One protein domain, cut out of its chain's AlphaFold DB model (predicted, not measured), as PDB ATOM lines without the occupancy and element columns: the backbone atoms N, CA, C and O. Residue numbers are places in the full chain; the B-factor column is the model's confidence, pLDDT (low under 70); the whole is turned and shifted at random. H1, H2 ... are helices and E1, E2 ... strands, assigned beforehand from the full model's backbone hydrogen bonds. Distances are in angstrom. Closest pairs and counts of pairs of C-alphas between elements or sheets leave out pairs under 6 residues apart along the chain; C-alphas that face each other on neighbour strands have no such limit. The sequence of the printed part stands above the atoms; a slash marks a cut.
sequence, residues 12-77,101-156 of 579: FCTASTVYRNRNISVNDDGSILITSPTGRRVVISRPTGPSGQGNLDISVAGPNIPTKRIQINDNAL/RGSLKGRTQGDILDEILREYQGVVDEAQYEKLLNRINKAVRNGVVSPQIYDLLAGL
ATOM      1  N   PHE A  12      80.684 182.016 170.404       74.88
ATOM      2  CA  PHE A  12      81.289 181.556 169.156       74.88
ATOM      3  C   PHE A  12      82.679 182.161 168.927       74.88
ATOM      4  O   PHE A  12      83.517 181.459 168.398       74.88
ATOM      5  N   CYS A  13      82.971 183.388 169.368       66.94
ATOM      6  CA  CYS A  13      84.310 183.985 169.254       66.94
ATOM      7  C   CYS A  13      85.310 183.454 170.298       66.94
ATOM      8  O   CYS A  13      86.513 183.476 170.049       66.94
ATOM      9  N   THR A  14      84.850 182.971 171.458       61.66
ATOM     10  CA  THR A  14      85.715 182.306 172.453       61.66
ATOM     11  C   THR A  14      85.841 180.798 172.213       61.66
ATOM     12  O   THR A  14      86.876 180.216 172.532       61.66
ATOM     13  N   ALA A  15      84.825 180.166 171.618       54.34
ATOM     14  CA  ALA A  15      84.814 178.754 171.229       54.34
ATOM     15  C   ALA A  15      85.234 178.507 169.768       54.34
ATOM     16  O   ALA A  15      85.498 177.357 169.411       54.34
ATOM     17  N   SER A  16      85.383 179.549 168.936       52.75
ATOM     18  CA  SER A  16      86.166 179.508 167.695       52.75
ATOM     19  C   SER A  16      87.640 179.425 168.068       52.75
ATOM     20  O   SER A  16      88.375 180.407 167.977       52.75
ATOM     21  N   THR A  17      88.002 178.245 168.575       47.88
ATOM     22  CA  THR A  17      89.343 177.700 168.775       47.88
ATOM     23  C   THR A  17      90.438 178.752 168.710       47.88
ATOM     24  O   THR A  17      90.874 179.099 167.611       47.88
ATOM     25  N   VAL A  18      90.921 179.194 169.880       54.97
ATOM     26  CA  VAL A  18      92.239 179.835 170.024       54.97
ATOM     27  C   VAL A  18      93.199 179.069 169.119       54.97
ATOM     28  O   VAL A  18      93.460 177.892 169.379       54.97
ATOM     29  N   TYR A  19      93.590 179.684 167.997       56.28
ATOM     30  CA  TYR A  19      94.168 178.950 166.875       56.28
ATOM     31  C   TYR A  19      95.506 178.372 167.329       56.28
ATOM     32  O   TYR A  19      96.495 179.093 167.416       56.28
ATOM     33  N   ARG A  20      95.529 177.065 167.628       78.88
ATOM     34  CA  ARG A  20      96.732 176.357 168.100       78.88
ATOM     35  C   ARG A  20      97.821 176.241 167.032       78.88
ATOM     36  O   ARG A  20      98.919 175.765 167.303       78.88
ATOM     37  N   ASN A  21      97.523 176.715 165.830       92.81
ATOM     38  CA  ASN A  21      98.452 176.749 164.729       92.81
ATOM     39  C   ASN A  21      99.603 177.711 165.051       92.81
ATOM     40  O   ASN A  21      99.390 178.877 165.387       92.81
ATOM     41  N   ARG A  22     100.830 177.223 164.907       95.19
ATOM     42  CA  ARG A  22     102.056 178.020 165.016       95.19
ATOM     43  C   ARG A  22     102.364 178.604 163.639       95.19
ATOM     44  O   ARG A  22     102.048 177.982 162.631       95.19
ATOM     45  N   ASN A  23     102.946 179.797 163.569       96.81
ATOM     46  CA  ASN A  23     103.361 180.390 162.292       96.81
ATOM     47  C   ASN A  23     104.887 180.391 162.198       96.81
ATOM     48  O   ASN A  23     105.544 180.994 163.050       96.81
ATOM     49  N   ILE A  24     105.439 179.724 161.185       97.38
ATOM     50  CA  ILE A  24     106.881 179.576 160.970       97.38
ATOM     51  C   ILE A  24     107.275 180.355 159.715       97.38
ATOM     52  O   ILE A  24     106.906 179.991 158.602       97.38
ATOM     53  N   SER A  25     108.047 181.426 159.883       97.19
ATOM     54  CA  SER A  25     108.665 182.163 158.779       97.19
ATOM     55  C   SER A  25     110.151 181.848 158.732       97.19
ATOM     56  O   SER A  25     110.871 182.133 159.687       97.19
ATOM     57  N   VAL A  26     110.606 181.283 157.615       96.19
ATOM     58  CA  VAL A  26     112.025 181.210 157.261       96.19
ATOM     59  C   VAL A  26     112.295 182.343 156.278       96.19
ATOM     60  O   VAL A  26     111.651 182.420 155.233       96.19
ATOM     61  N   ASN A  27     113.207 183.238 156.638       94.56
ATOM     62  CA  ASN A  27     113.522 184.435 155.867       94.56
ATOM     63  C   ASN A  27     114.725 184.185 154.933       94.56
ATOM     64  O   ASN A  27     115.500 183.247 155.136       94.56
ATOM     65  N   ASP A  28     114.910 185.035 153.920       90.94
ATOM     66  CA  ASP A  28     115.991 184.879 152.928       90.94
ATOM     67  C   ASP A  28     117.398 185.159 153.491       90.94
ATOM     68  O   ASP A  28     118.386 184.664 152.955       90.94
ATOM     69  N   ASP A  29     117.498 185.886 154.611       88.25
ATOM     70  CA  ASP A  29     118.735 186.036 155.396       88.25
ATOM     71  C   ASP A  29     119.081 184.781 156.225       88.25
ATOM     72  O   ASP A  29     120.103 184.727 156.909       88.25
ATOM     73  N   GLY A  30     118.221 183.761 156.174       87.44
ATOM     74  CA  GLY A  30     118.384 182.515 156.898       87.44
ATOM     75  C   GLY A  30     117.996 182.572 158.376       87.44
ATOM     76  O   GLY A  30     118.259 181.588 159.075       87.44
ATOM     77  N   SER A  31     117.387 183.667 158.844       92.94
ATOM     78  CA  SER A  31     116.741 183.755 160.159       92.94
ATOM     79  C   SER A  31     115.379 183.051 160.166       92.94
ATOM     80  O   SER A  31     114.690 182.968 159.145       92.94
ATOM     81  N   ILE A  32     114.987 182.520 161.327       94.94
ATOM     82  CA  ILE A  32     113.756 181.734 161.483       94.94
ATOM     83  C   ILE A  32     112.925 182.294 162.636       94.94
ATOM     84  O   ILE A  32     113.364 182.283 163.786       94.94
ATOM     85  N   LEU A  33     111.713 182.758 162.332       96.38
ATOM     86  CA  LEU A  33     110.724 183.251 163.291       96.38
ATOM     87  C   LEU A  33     109.617 182.208 163.476       96.38
ATOM     88  O   LEU A  33     108.841 181.954 162.558       96.38
ATOM     89  N   ILE A  34     109.492 181.668 164.686       96.38
ATOM     90  CA  ILE A  34     108.404 180.770 165.091       96.38
ATOM     91  C   ILE A  34     107.503 181.530 166.065       96.38
ATOM     92  O   ILE A  34     107.944 181.920 167.147       96.38
ATOM     93  N   THR A  35     106.246 181.757 165.681       95.94
ATOM     94  CA  THR A  35     105.230 182.426 166.511       95.94
ATOM     95  C   THR A  35     104.238 181.408 167.069       95.94
ATOM     96  O   THR A  35     103.666 180.625 166.309       95.94
ATOM     97  N   SER A  36     104.019 181.433 168.383       94.75
ATOM     98  CA  SER A  36     103.091 180.543 169.087       94.75
ATOM     99  C   SER A  36     101.643 181.069 169.097       94.75
ATOM    100  O   SER A  36     101.423 182.275 168.941       94.75
ATOM    101  N   PRO A  37     100.646 180.210 169.393       90.94
ATOM    102  CA  PRO A  37      99.261 180.617 169.672       90.94
ATOM    103  C   PRO A  37      99.149 181.607 170.835       90.94
ATOM    104  O   PRO A  37      98.248 182.440 170.883       90.94
ATOM    105  N   THR A  38     100.091 181.520 171.777       90.06
ATOM    106  CA  THR A  38     100.237 182.408 172.937       90.06
ATOM    107  C   THR A  38     100.934 183.737 172.604       90.06
ATOM    108  O   THR A  38     101.224 184.524 173.502       90.06
ATOM    109  N   GLY A  39     101.224 184.010 171.325       90.94
ATOM    110  CA  GLY A  39     101.866 185.244 170.861       90.94
ATOM    111  C   GLY A  39     103.364 185.344 171.172       90.94
ATOM    112  O   GLY A  39     103.974 186.374 170.874       90.94
ATOM    113  N   ARG A  40     103.972 184.297 171.748       91.50
ATOM    114  CA  ARG A  40     105.425 184.206 171.937       91.50
ATOM    115  C   ARG A  40     106.115 184.025 170.591       91.50
ATOM    116  O   ARG A  40     105.530 183.508 169.641       91.50
ATOM    117  N   ARG A  41     107.363 184.472 170.510       94.25
ATOM    118  CA  ARG A  41     108.187 184.462 169.304       94.25
ATOM    119  C   ARG A  41     109.574 183.947 169.650       94.25
ATOM    120  O   ARG A  41     110.254 184.540 170.483       94.25
ATOM    121  N   VAL A  42     109.991 182.875 168.991       95.25
ATOM    122  CA  VAL A  42     111.389 182.437 168.966       95.25
ATOM    123  C   VAL A  42     111.977 182.889 167.641       95.25
ATOM    124  O   VAL A  42     111.454 182.541 166.585       95.25
ATOM    125  N   VAL A  43     113.042 183.685 167.703       95.50
ATOM    126  CA  VAL A  43     113.826 184.115 166.544       95.50
ATOM    127  C   VAL A  43     115.185 183.434 166.620       95.50
ATOM    128  O   VAL A  43     116.013 183.800 167.453       95.50
ATOM    129  N   ILE A  44     115.409 182.436 165.768       94.38
ATOM    130  CA  ILE A  44     116.715 181.798 165.579       94.38
ATOM    131  C   ILE A  44     117.455 182.612 164.520       94.38
ATOM    132  O   ILE A  44     117.077 182.601 163.347       94.38
ATOM    133  N   SER A  45     118.493 183.336 164.930       92.19
ATOM    134  CA  SER A  45     119.324 184.135 164.029       92.19
ATOM    135  C   SER A  45     120.605 183.371 163.704       92.19
ATOM    136  O   SER A  45     121.402 183.095 164.603       92.19
ATOM    137  N   ARG A  46     120.844 183.067 162.421       83.62
ATOM    138  CA  ARG A  46     122.202 182.762 161.950       83.62
ATOM    139  C   ARG A  46     122.989 184.080 161.926       83.62
ATOM    140  O   ARG A  46     122.550 185.010 161.250       83.62
ATOM    141  N   PRO A  47     124.116 184.216 162.645       65.00
ATOM    142  CA  PRO A  47     124.936 185.414 162.543       65.00
ATOM    143  C   PRO A  47     125.584 185.446 161.158       65.00
ATOM    144  O   PRO A  47     126.403 184.593 160.824       65.00
ATOM    145  N   THR A  48     125.269 186.460 160.355       58.56
ATOM    146  CA  THR A  48     125.862 186.687 159.022       58.56
ATOM    147  C   THR A  48     127.297 187.238 159.114       58.56
ATOM    148  O   THR A  48     127.678 188.170 158.408       58.56
ATOM    149  N   GLY A  49     128.084 186.715 160.059       58.41
ATOM    150  CA  GLY A  49     129.432 187.160 160.386       58.41
ATOM    151  C   GLY A  49     130.479 186.594 159.415       58.41
ATOM    152  O   GLY A  49     130.479 185.386 159.180       58.41
ATOM    153  N   PRO A  50     131.438 187.399 158.914       53.59
ATOM    154  CA  PRO A  50     132.483 186.928 157.991       53.59
ATOM    155  C   PRO A  50     133.434 185.845 158.538       53.59
ATOM    156  O   PRO A  50     134.276 185.348 157.797       53.59
ATOM    157  N   SER A  51     133.359 185.517 159.831       52.56
ATOM    158  CA  SER A  51     134.318 184.674 160.556       52.56
ATOM    159  C   SER A  51     133.959 183.185 160.629       52.56
ATOM    160  O   SER A  51     134.713 182.420 161.224       52.56
ATOM    161  N   GLY A  52     132.810 182.760 160.088       55.22
ATOM    162  CA  GLY A  52     132.386 181.350 160.100       55.22
ATOM    163  C   GLY A  52     132.054 180.775 161.488       55.22
ATOM    164  O   GLY A  52     131.834 179.575 161.615       55.22
ATOM    165  N   GLN A  53     131.997 181.608 162.533       56.91
ATOM    166  CA  GLN A  53     131.523 181.205 163.858       56.91
ATOM    167  C   GLN A  53     129.999 181.036 163.823       56.91
ATOM    168  O   GLN A  53     129.263 181.999 164.028       56.91
ATOM    169  N   GLY A  54     129.532 179.811 163.565       65.06
ATOM    170  CA  GLY A  54     128.114 179.454 163.402       65.06
ATOM    171  C   GLY A  54     127.236 179.569 164.656       65.06
ATOM    172  O   GLY A  54     126.219 178.894 164.732       65.06
ATOM    173  N   ASN A  55     127.614 180.384 165.645       80.88
ATOM    174  CA  ASN A  55     126.918 180.512 166.924       80.88
ATOM    175  C   ASN A  55     125.463 180.963 166.725       80.88
ATOM    176  O   ASN A  55     125.217 182.133 166.439       80.88
ATOM    177  N   LEU A  56     124.492 180.075 166.930       86.12
ATOM    178  CA  LEU A  56     123.078 180.435 166.843       86.12
ATOM    179  C   LEU A  56     122.700 181.374 167.992       86.12
ATOM    180  O   LEU A  56     122.786 180.984 169.156       86.12
ATOM    181  N   ASP A  57     122.253 182.590 167.663       88.50
ATOM    182  CA  ASP A  57     121.650 183.514 168.629       88.50
ATOM    183  C   ASP A  57     120.130 183.333 168.597       88.50
ATOM    184  O   ASP A  57     119.452 183.704 167.632       88.50
ATOM    185  N   ILE A  58     119.607 182.699 169.644       90.69
ATOM    186  CA  ILE A  58     118.193 182.367 169.772       90.69
ATOM    187  C   ILE A  58     117.538 183.342 170.743       90.69
ATOM    188  O   ILE A  58     117.765 183.309 171.952       90.69
ATOM    189  N   SER A  59     116.703 184.214 170.189       90.94
ATOM    190  CA  SER A  59     116.007 185.289 170.885       90.94
ATOM    191  C   SER A  59     114.553 184.896 171.155       90.94
ATOM    192  O   SER A  59     113.741 184.833 170.231       90.94
ATOM    193  N   VAL A  60     114.211 184.673 172.423       91.38
ATOM    194  CA  VAL A  60     112.850 184.370 172.886       91.38
ATOM    195  C   VAL A  60     112.188 185.651 173.391       91.38
ATOM    196  O   VAL A  60     112.691 186.285 174.316       91.38
ATOM    197  N   ALA A  61     111.049 186.019 172.811       89.56
ATOM    198  CA  ALA A  61     110.225 187.151 173.230       89.56
ATOM    199  C   ALA A  61     108.763 186.716 173.421       89.56
ATOM    200  O   ALA A  61     108.306 185.743 172.819       89.56
ATOM    201  N   GLY A  62     107.994 187.448 174.224       87.38
ATOM    202  CA  GLY A  62     106.567 187.184 174.398       87.38
ATOM    203  C   GLY A  62     105.789 188.410 174.863       87.38
ATOM    204  O   GLY A  62     106.406 189.418 175.213       87.38
ATOM    205  N   PRO A  63     104.446 188.346 174.874       79.12
ATOM    206  CA  PRO A  63     103.620 189.418 175.418       79.12
ATOM    207  C   PRO A  63     104.020 189.672 176.874       79.12
ATOM    208  O   PRO A  63     103.901 188.783 177.712       79.12
ATOM    209  N   ASN A  64     104.527 190.873 177.151       79.69
ATOM    210  CA  ASN A  64     105.009 191.313 178.465       79.69
ATOM    211  C   ASN A  64     106.190 190.496 179.049       79.69
ATOM    212  O   ASN A  64     106.406 190.532 180.256       79.69
ATOM    213  N   ILE A  65     106.974 189.789 178.219       78.06
ATOM    214  CA  ILE A  65     108.178 189.050 178.652       78.06
ATOM    215  C   ILE A  65     109.433 189.717 178.054       78.06
ATOM    216  O   ILE A  65     109.477 189.908 176.831       78.06
ATOM    217  N   PRO A  66     110.465 190.059 178.855       78.75
ATOM    218  CA  PRO A  66     111.715 190.614 178.337       78.75
ATOM    219  C   PRO A  66     112.410 189.628 177.389       78.75
ATOM    220  O   PRO A  66     112.388 188.416 177.591       78.75
ATOM    221  N   THR A  67     113.044 190.147 176.336       86.19
ATOM    222  CA  THR A  67     113.663 189.301 175.304       86.19
ATOM    223  C   THR A  67     114.914 188.602 175.839       86.19
ATOM    224  O   THR A  67     115.924 189.256 176.098       86.19
ATOM    225  N   LYS A  68     114.868 187.272 175.969       85.19
ATOM    226  CA  LYS A  68     115.991 186.453 176.444       85.19
ATOM    227  C   LYS A  68     116.757 185.874 175.254       85.19
ATOM    228  O   LYS A  68     116.166 185.199 174.416       85.19
ATOM    229  N   ARG A  69     118.064 186.141 175.183       85.31
ATOM    230  CA  ARG A  69     118.970 185.574 174.170       85.31
ATOM    231  C   ARG A  69     119.722 184.367 174.717       85.31
ATOM    232  O   ARG A  69     120.147 184.376 175.871       85.31
ATOM    233  N   ILE A  70     119.903 183.362 173.870       84.25
ATOM    234  CA  ILE A  70     120.656 182.137 174.139       84.25
ATOM    235  C   ILE A  70     121.632 181.959 172.978       84.25
ATOM    236  O   ILE A  70     121.200 181.781 171.843       84.25
ATOM    237  N   GLN A  71     122.937 182.004 173.250       85.94
ATOM    238  CA  GLN A  71     123.962 181.729 172.243       85.94
ATOM    239  C   GLN A  71     124.406 180.270 172.342       85.94
ATOM    240  O   GLN A  71     124.950 179.852 173.365       85.94
ATOM    241  N   ILE A  72     124.185 179.501 171.278       83.75
ATOM    242  CA  ILE A  72     124.590 178.094 171.180       83.75
ATOM    243  C   ILE A  72     125.782 178.007 170.228       83.75
ATOM    244  O   ILE A  72     125.690 178.421 169.077       83.75
ATOM    245  N   ASN A  73     126.909 177.487 170.714       80.00
ATOM    246  CA  ASN A  73     128.159 177.410 169.959       80.00
ATOM    247  C   ASN A  73     128.203 176.148 169.079       80.00
ATOM    248  O   ASN A  73     128.242 175.031 169.597       80.00
ATOM    249  N   ASP A  74     128.243 176.338 167.761       73.06
ATOM    250  CA  ASP A  74     128.260 175.258 166.764       73.06
ATOM    251  C   ASP A  74     129.512 174.372 166.830       73.06
ATOM    252  O   ASP A  74     129.450 173.179 166.530       73.06
ATOM    253  N   ASN A  75     130.643 174.915 167.287       64.31
ATOM    254  CA  ASN A  75     131.927 174.210 167.283       64.31
ATOM    255  C   ASN A  75     131.994 173.043 168.291       64.31
ATOM    256  O   ASN A  75     132.979 172.308 168.308       64.31
ATOM    257  N   ALA A  76     130.984 172.878 169.152       55.06
ATOM    258  CA  ALA A  76     130.981 171.902 170.241       55.06
ATOM    259  C   ALA A  76     130.435 170.507 169.866       55.06
ATOM    260  O   ALA A  76     130.658 169.560 170.617       55.06
ATOM    261  N   LEU A  77     129.714 170.367 168.746       57.88
ATOM    262  CA  LEU A  77     128.946 169.147 168.430       57.88
ATOM    263  C   LEU A  77     129.624 168.174 167.451       57.88
ATOM    264  O   LEU A  77     129.144 167.056 167.279       57.88
ATOM    265  N   ARG A 101     123.363 161.942 153.280       49.31
ATOM    266  CA  ARG A 101     124.456 161.878 154.293       49.31
ATOM    267  C   ARG A 101     125.765 162.526 153.824       49.31
ATOM    268  O   ARG A 101     126.422 163.188 154.624       49.31
ATOM    269  N   GLY A 102     126.124 162.388 152.544       54.03
ATOM    270  CA  GLY A 102     127.323 163.023 151.976       54.03
ATOM    271  C   GLY A 102     127.288 164.560 151.984       54.03
ATOM    272  O   GLY A 102     128.337 165.189 152.050       54.03
ATOM    273  N   SER A 103     126.094 165.158 151.987       57.81
ATOM    274  CA  SER A 103     125.865 166.610 151.956       57.81
ATOM    275  C   SER A 103     125.770 167.261 153.343       57.81
ATOM    276  O   SER A 103     125.654 168.482 153.427       57.81
ATOM    277  N   LEU A 104     125.768 166.480 154.430       59.53
ATOM    278  CA  LEU A 104     125.636 166.996 155.802       59.53
ATOM    279  C   LEU A 104     126.989 167.294 156.467       59.53
ATOM    280  O   LEU A 104     127.045 168.001 157.471       59.53
ATOM    281  N   LYS A 105     128.091 166.772 155.917       65.50
ATOM    282  CA  LYS A 105     129.428 166.930 156.493       65.50
ATOM    283  C   LYS A 105     129.945 168.354 156.248       65.50
ATOM    284  O   LYS A 105     130.356 168.672 155.138       65.50
ATOM    285  N   GLY A 106     129.928 169.184 157.292       77.69
ATOM    286  CA  GLY A 106     130.343 170.594 157.237       77.69
ATOM    287  C   GLY A 106     129.199 171.613 157.155       77.69
ATOM    288  O   GLY A 106     129.473 172.787 156.938       77.69
ATOM    289  N   ARG A 107     127.936 171.195 157.334       85.88
ATOM    290  CA  ARG A 107     126.801 172.117 157.529       85.88
ATOM    291  C   ARG A 107     126.676 172.526 158.997       85.88
ATOM    292  O   ARG A 107     126.915 171.705 159.881       85.88
ATOM    293  N   THR A 108     126.287 173.776 159.239       88.69
ATOM    294  CA  THR A 108     126.025 174.313 160.587       88.69
ATOM    295  C   THR A 108     124.714 173.760 161.156       88.69
ATOM    296  O   THR A 108     123.844 173.307 160.402       88.69
ATOM    297  N   GLN A 109     124.510 173.858 162.474       90.44
ATOM    298  CA  GLN A 109     123.199 173.606 163.087       90.44
ATOM    299  C   GLN A 109     122.126 174.491 162.440       90.44
ATOM    300  O   GLN A 109     121.011 174.034 162.193       90.44
ATOM    301  N   GLY A 110     122.473 175.743 162.118       90.62
ATOM    302  CA  GLY A 110     121.584 176.687 161.444       90.62
ATOM    303  C   GLY A 110     121.130 176.218 160.064       90.62
ATOM    304  O   GLY A 110     119.951 176.339 159.744       90.62
ATOM    305  N   ASP A 111     122.020 175.622 159.269       90.44
ATOM    306  CA  ASP A 111     121.672 175.091 157.944       90.44
ATOM    307  C   ASP A 111     120.790 173.843 158.034       90.44
ATOM    308  O   ASP A 111     119.978 173.589 157.144       90.44
ATOM    309  N   ILE A 112     120.962 173.033 159.081       92.38
ATOM    310  CA  ILE A 112     120.148 171.835 159.328       92.38
ATOM    311  C   ILE A 112     118.755 172.238 159.830       92.38
ATOM    312  O   ILE A 112     117.753 171.685 159.373       92.38
ATOM    313  N   LEU A 113     118.676 173.236 160.713       93.56
ATOM    314  CA  LEU A 113     117.416 173.809 161.183       93.56
ATOM    315  C   LEU A 113     116.647 174.507 160.054       93.56
ATOM    316  O   LEU A 113     115.442 174.305 159.965       93.56
ATOM    317  N   ASP A 114     117.316 175.249 159.167       93.50
ATOM    318  CA  ASP A 114     116.721 175.858 157.965       93.50
ATOM    319  C   ASP A 114     116.069 174.811 157.056       93.50
ATOM    320  O   ASP A 114     114.879 174.914 156.776       93.50
ATOM    321  N   GLU A 115     116.786 173.748 156.669       94.31
ATOM    322  CA  GLU A 115     116.195 172.673 155.853       94.31
ATOM    323  C   GLU A 115     114.994 172.015 156.552       94.31
ATOM    324  O   GLU A 115     113.958 171.800 155.925       94.31
ATOM    325  N   ILE A 116     115.098 171.737 157.856       95.75
ATOM    326  CA  ILE A 116     114.002 171.117 158.610       95.75
ATOM    327  C   ILE A 116     112.785 172.051 158.704       95.75
ATOM    328  O   ILE A 116     111.672 171.575 158.498       95.75
ATOM    329  N   LEU A 117     112.973 173.340 159.007       96.19
ATOM    330  CA  LEU A 117     111.902 174.310 159.280       96.19
ATOM    331  C   LEU A 117     111.295 174.922 158.010       96.19
ATOM    332  O   LEU A 117     110.111 175.255 158.016       96.19
ATOM    333  N   ARG A 118     112.048 175.015 156.908       96.00
ATOM    334  CA  ARG A 118     111.558 175.509 155.608       96.00
ATOM    335  C   ARG A 118     110.498 174.588 154.996       96.00
ATOM    336  O   ARG A 118     109.586 175.069 154.334       96.00
ATOM    337  N   GLU A 119     110.542 173.289 155.295       96.94
ATOM    338  CA  GLU A 119     109.465 172.341 154.956       96.94
ATOM    339  C   GLU A 119     108.150 172.581 155.730       96.94
ATOM    340  O   GLU A 119     107.108 172.065 155.329       96.94
ATOM    341  N   TYR A 120     108.175 173.372 156.808       97.38
ATOM    342  CA  TYR A 120     107.002 173.753 157.610       97.38
ATOM    343  C   TYR A 120     106.719 175.263 157.538       97.38
ATOM    344  O   TYR A 120     106.110 175.822 158.446       97.38
ATOM    345  N   GLN A 121     107.168 175.951 156.482       97.06
ATOM    346  CA  GLN A 121     106.949 177.388 156.335       97.06
ATOM    347  C   GLN A 121     105.452 177.731 156.193       97.06
ATOM    348  O   GLN A 121     104.729 177.139 155.392       97.06
ATOM    349  N   GLY A 122     105.001 178.735 156.947       97.06
ATOM    350  CA  GLY A 122     103.613 179.188 157.014       97.06
ATOM    351  C   GLY A 122     102.892 178.730 158.284       97.06
ATOM    352  O   GLY A 122     103.481 178.644 159.361       97.06
ATOM    353  N   VAL A 123     101.586 178.488 158.160       96.69
ATOM    354  CA  VAL A 123     100.696 178.135 159.276       96.69
ATOM    355  C   VAL A 123     100.707 176.619 159.492       96.69
ATOM    356  O   VAL A 123     100.289 175.868 158.615       96.69
ATOM    357  N   VAL A 124     101.156 176.194 160.672       96.50
ATOM    358  CA  VAL A 124     101.455 174.806 161.050       96.50
ATOM    359  C   VAL A 124     100.497 174.348 162.147       96.50
ATOM    360  O   VAL A 124     100.493 174.934 163.230       96.50
ATOM    361  N   ASP A 125      99.688 173.316 161.899       95.44
ATOM    362  CA  ASP A 125      98.801 172.721 162.912       95.44
ATOM    363  C   ASP A 125      99.564 171.888 163.969       95.44
ATOM    364  O   ASP A 125     100.766 171.651 163.854       95.44
ATOM    365  N   GLU A 126      98.878 171.434 165.025       94.00
ATOM    366  CA  GLU A 126      99.501 170.663 166.117       94.00
ATOM    367  C   GLU A 126     100.155 169.354 165.632       94.00
ATOM    368  O   GLU A 126     101.247 169.002 166.069       94.00
ATOM    369  N   ALA A 127      99.523 168.639 164.696       95.25
ATOM    370  CA  ALA A 127     100.011 167.360 164.182       95.25
ATOM    371  C   ALA A 127     101.150 167.534 163.162       95.25
ATOM    372  O   ALA A 127     101.971 166.630 162.984       95.25
ATOM    373  N   GLN A 128     101.223 168.683 162.490       96.50
ATOM    374  CA  GLN A 128     102.395 169.102 161.725       96.50
ATOM    375  C   GLN A 128     103.536 169.540 162.656       96.50
ATOM    376  O   GLN A 128     104.679 169.149 162.428       96.50
ATOM    377  N   TYR A 129     103.245 170.280 163.731       96.38
ATOM    378  CA  TYR A 129     104.260 170.727 164.690       96.38
ATOM    379  C   TYR A 129     104.891 169.552 165.448       96.38
ATOM    380  O   TYR A 129     106.108 169.498 165.587       96.38
ATOM    381  N   GLU A 130     104.107 168.543 165.828       95.94
ATOM    382  CA  GLU A 130     104.632 167.287 166.380       95.94
ATOM    383  C   GLU A 130     105.570 166.561 165.398       95.94
ATOM    384  O   GLU A 130     106.629 166.069 165.791       95.94
ATOM    385  N   LYS A 131     105.261 166.537 164.093       96.94
ATOM    386  CA  LYS A 131     106.172 165.966 163.078       96.94
ATOM    387  C   LYS A 131     107.470 166.767 162.962       96.94
ATOM    388  O   LYS A 131     108.542 166.165 162.866       96.94
ATOM    389  N   LEU A 132     107.394 168.097 163.024       96.88
ATOM    390  CA  LEU A 132     108.555 168.985 163.072       96.88
ATOM    391  C   LEU A 132     109.421 168.709 164.313       96.88
ATOM    392  O   LEU A 132     110.617 168.451 164.170       96.88
ATOM    393  N   LEU A 133     108.827 168.679 165.511       97.00
ATOM    394  CA  LEU A 133     109.529 168.355 166.757       97.00
ATOM    395  C   LEU A 133     110.203 166.982 166.677       97.00
ATOM    396  O   LEU A 133     111.370 166.857 167.036       97.00
ATOM    397  N   ASN A 134     109.533 165.966 166.128       97.25
ATOM    398  CA  ASN A 134     110.121 164.638 165.934       97.25
ATOM    399  C   ASN A 134     111.307 164.636 164.945       97.25
ATOM    400  O   ASN A 134     112.283 163.914 165.168       97.25
ATOM    401  N   ARG A 135     111.292 165.467 163.890       96.75
ATOM    402  CA  ARG A 135     112.456 165.645 162.995       96.75
ATOM    403  C   ARG A 135     113.621 166.345 163.695       96.75
ATOM    404  O   ARG A 135     114.757 165.897 163.549       96.75
ATOM    405  N   ILE A 136     113.351 167.370 164.506       96.06
ATOM    406  CA  ILE A 136     114.376 168.046 165.317       96.06
ATOM    407  C   ILE A 136     114.948 167.083 166.373       96.06
ATOM    408  O   ILE A 136     116.163 166.976 166.494       96.06
ATOM    409  N   ASN A 137     114.112 166.290 167.053       96.31
ATOM    410  CA  ASN A 137     114.543 165.243 167.990       96.31
ATOM    411  C   ASN A 137     115.470 164.223 167.299       96.31
ATOM    412  O   ASN A 137     116.518 163.866 167.832       96.31
ATOM    413  N   LYS A 138     115.147 163.810 166.064       95.88
ATOM    414  CA  LYS A 138     116.017 162.933 165.261       95.88
ATOM    415  C   LYS A 138     117.361 163.593 164.920       95.88
ATOM    416  O   LYS A 138     118.382 162.913 164.959       95.88
ATOM    417  N   ALA A 139     117.388 164.897 164.644       93.62
ATOM    418  CA  ALA A 139     118.628 165.649 164.438       93.62
ATOM    419  C   ALA A 139     119.469 165.765 165.729       93.62
ATOM    420  O   ALA A 139     120.682 165.555 165.686       93.62
ATOM    421  N   VAL A 140     118.827 165.986 166.882       94.31
ATOM    422  CA  VAL A 140     119.475 165.992 168.207       94.31
ATOM    423  C   VAL A 140     120.083 164.628 168.546       94.31
ATOM    424  O   VAL A 140     121.253 164.553 168.908       94.31
ATOM    425  N   ARG A 141     119.340 163.526 168.362       93.06
ATOM    426  CA  ARG A 141     119.849 162.154 168.593       93.06
ATOM    427  C   ARG A 141     121.016 161.773 167.681       93.06
ATOM    428  O   ARG A 141     121.840 160.954 168.066       93.06
ATOM    429  N   ASN A 142     121.093 162.369 166.492       91.12
ATOM    430  CA  ASN A 142     122.220 162.210 165.573       91.12
ATOM    431  C   ASN A 142     123.431 163.097 165.941       91.12
ATOM    432  O   ASN A 142     124.431 163.061 165.228       91.12
ATOM    433  N   GLY A 143     123.343 163.917 166.997       90.62
ATOM    434  CA  GLY A 143     124.402 164.833 167.431       90.62
ATOM    435  C   GLY A 143     124.580 166.081 166.558       90.62
ATOM    436  O   GLY A 143     125.557 166.796 166.737       90.62
ATOM    437  N   VAL A 144     123.671 166.361 165.614       91.75
ATOM    438  CA  VAL A 144     123.826 167.469 164.641       91.75
ATOM    439  C   VAL A 144     123.010 168.724 164.981       91.75
ATOM    440  O   VAL A 144     123.053 169.701 164.240       91.75
ATOM    441  N   VAL A 145     122.264 168.703 166.089       92.50
ATOM    442  CA  VAL A 145     121.530 169.841 166.671       92.50
ATOM    443  C   VAL A 145     121.617 169.742 168.201       92.50
ATOM    444  O   VAL A 145     121.554 168.647 168.755       92.50
ATOM    445  N   SER A 146     121.755 170.870 168.897       92.88
ATOM    446  CA  SER A 146     121.808 170.938 170.361       92.88
ATOM    447  C   SER A 146     120.457 170.558 170.986       92.88
ATOM    448  O   SER A 146     119.429 171.098 170.559       92.88
ATOM    449  N   PRO A 147     120.424 169.710 172.039       93.38
ATOM    450  CA  PRO A 147     119.197 169.385 172.773       93.38
ATOM    451  C   PRO A 147     118.410 170.621 173.222       93.38
ATOM    452  O   PRO A 147     117.192 170.655 173.086       93.38
ATOM    453  N   GLN A 148     119.116 171.687 173.614       92.25
ATOM    454  CA  GLN A 148     118.537 172.958 174.061       92.25
ATOM    455  C   GLN A 148     117.578 173.586 173.033       92.25
ATOM    456  O   GLN A 148     116.654 174.302 173.411       92.25
ATOM    457  N   ILE A 149     117.786 173.327 171.735       93.19
ATOM    458  CA  ILE A 149     116.929 173.835 170.655       93.19
ATOM    459  C   ILE A 149     115.634 173.021 170.573       93.19
ATOM    460  O   ILE A 149     114.562 173.592 170.392       93.19
ATOM    461  N   TYR A 150     115.709 171.703 170.766       95.62
ATOM    462  CA  TYR A 150     114.519 170.864 170.889       95.62
ATOM    463  C   TYR A 150     113.719 171.221 172.148       95.62
ATOM    464  O   TYR A 150     112.517 171.462 172.049       95.62
ATOM    465  N   ASP A 151     114.387 171.333 173.298       94.19
ATOM    466  CA  ASP A 151     113.756 171.645 174.585       94.19
ATOM    467  C   ASP A 151     113.041 173.006 174.549       94.19
ATOM    468  O   ASP A 151     111.906 173.130 175.011       94.19
ATOM    469  N   LEU A 152     113.657 174.018 173.927       93.69
ATOM    470  CA  LEU A 152     113.051 175.337 173.728       93.69
ATOM    471  C   LEU A 152     111.802 175.291 172.834       93.69
ATOM    472  O   LEU A 152     110.822 175.982 173.114       93.69
ATOM    473  N   LEU A 153     111.830 174.513 171.749       94.81
ATOM    474  CA  LEU A 153     110.732 174.462 170.779       94.81
ATOM    475  C   LEU A 153     109.567 173.586 171.258       94.81
ATOM    476  O   LEU A 153     108.411 173.959 171.051       94.81
ATOM    477  N   ALA A 154     109.847 172.480 171.949       95.12
ATOM    478  CA  ALA A 154     108.838 171.694 172.657       95.12
ATOM    479  C   ALA A 154     108.253 172.476 173.852       95.12
ATOM    480  O   ALA A 154     107.050 172.444 174.103       95.12
ATOM    481  N   GLY A 155     109.094 173.244 174.553       93.56
ATOM    482  CA  GLY A 155     108.707 174.105 175.669       93.56
ATOM    483  C   GLY A 155     108.020 175.420 175.280       93.56
ATOM    484  O   GLY A 155     107.544 176.119 176.169       93.56
ATOM    485  N   LEU A 156     107.922 175.770 173.989       91.12
ATOM    486  CA  LEU A 156     107.486 177.093 173.511       91.12
ATOM    487  C   LEU A 156     106.170 177.586 174.144       91.12
ATOM    488  O   LEU A 156     106.064 178.738 174.575       91.12
TER     489      LEU A 156
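This is residues 12 to 77 and 101 to 156 of the 579 residues of the protein "56 kDa early-staged encapsulation-inducing protein" of Tenebrio molitor (UniProt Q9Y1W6). A twisted sheet of six strands has three helices, H2, H3 and H4, on one face and its other face bare, while residues 12 to 17, with the small helix H1, stick out as a thin arm. H2 and H4 cover different parts of that face, and H3, the longest helix, touches both. The 122 printed residues run H1 E1 E2 E3 E4 E5 H2 E6 H3 H4, and the antiparallel sheet has the order E5 E4 E3 E2 E1 E6. The class is mixed, helices and strands, and the whole is compact, with a radius of gyration of the C-alphas of 15.0 A and spans of 52 by 32 by 25 A.

In the sheet, E5, residues 65 to 72, and E6, residues 122 to 124, are the edge strands. E1, residues 22 to 26, E2, 32 to 35, E3, 41 to 45, and E4, 56 to 62, are inner strands. E1 to E5 form a meander, each strand the antiparallel neighbour of the one before. Within hydrogen-bond range are N 58 and O 70 of E4 and E5, 2.9 A; N 43 and O 59 of E3 and E4, 2.9 A; N 34 and O 42 of E2 and E3, 2.9 A; N 25 and O 33 of E1 and E2, 2.8 A; and N 122 and O 24 of E6 and E1, 2.8 A. H2, residues 109 to 118, is on the sheet at a height of 8.9 A, over E3 and E2. It runs slantwise to the strands, at 52 degrees to E2 on the local plane. H4, residues 147 to 154, is on the same face at a height of 9.9 A, over E4 and, only just, E3, with 3 of its C-alphas there. It runs along the strands, but only just, at 28 degrees to E4 on the local plane. H3, residues 126 to 141, is on the sheet too; its closest C-alpha pair with E1 is Tyr 129 and Arg 22, 7.6 A. H3 touches H2 with residues 132 to 136 alone, the closest C-alphas being those of Arg 135 and Ile 116, 7.2 A, at a shallow tilt of 23 degrees, opposite ways. H3 and H4 form a helical hairpin, at a shallow tilt of 5 degrees; their closest C-alphas, Val 140 and Pro 147, are 5.7 A apart. H2 and H4 are apart. H1, residues 12 to 15, is not on the sheet. Every O i to N i+4 pair is within hydrogen-bond range in H2, H3 and H4; H1 is too short for one.

H1 begins at C-alpha 12, (81.289, 181.556, 169.156). E4 is 19.4 A long, E5 21.1 A, H2 14.0 A and H3 22.2 A. H4 ends at C-alpha 154, (108.838, 171.694, 172.657).

The C-alphas farthest apart, Phe 12 and Ser 51, are 53.8 A apart. Residues 78 to 100 are not printed, and C-alphas 77 and 101 are 16.5 A apart across the cut. Of the links printed whole, none is long. Confidence is low, under 70, at residues 13 to 19, 47 to 54, 75 to 77 and 101 to 105.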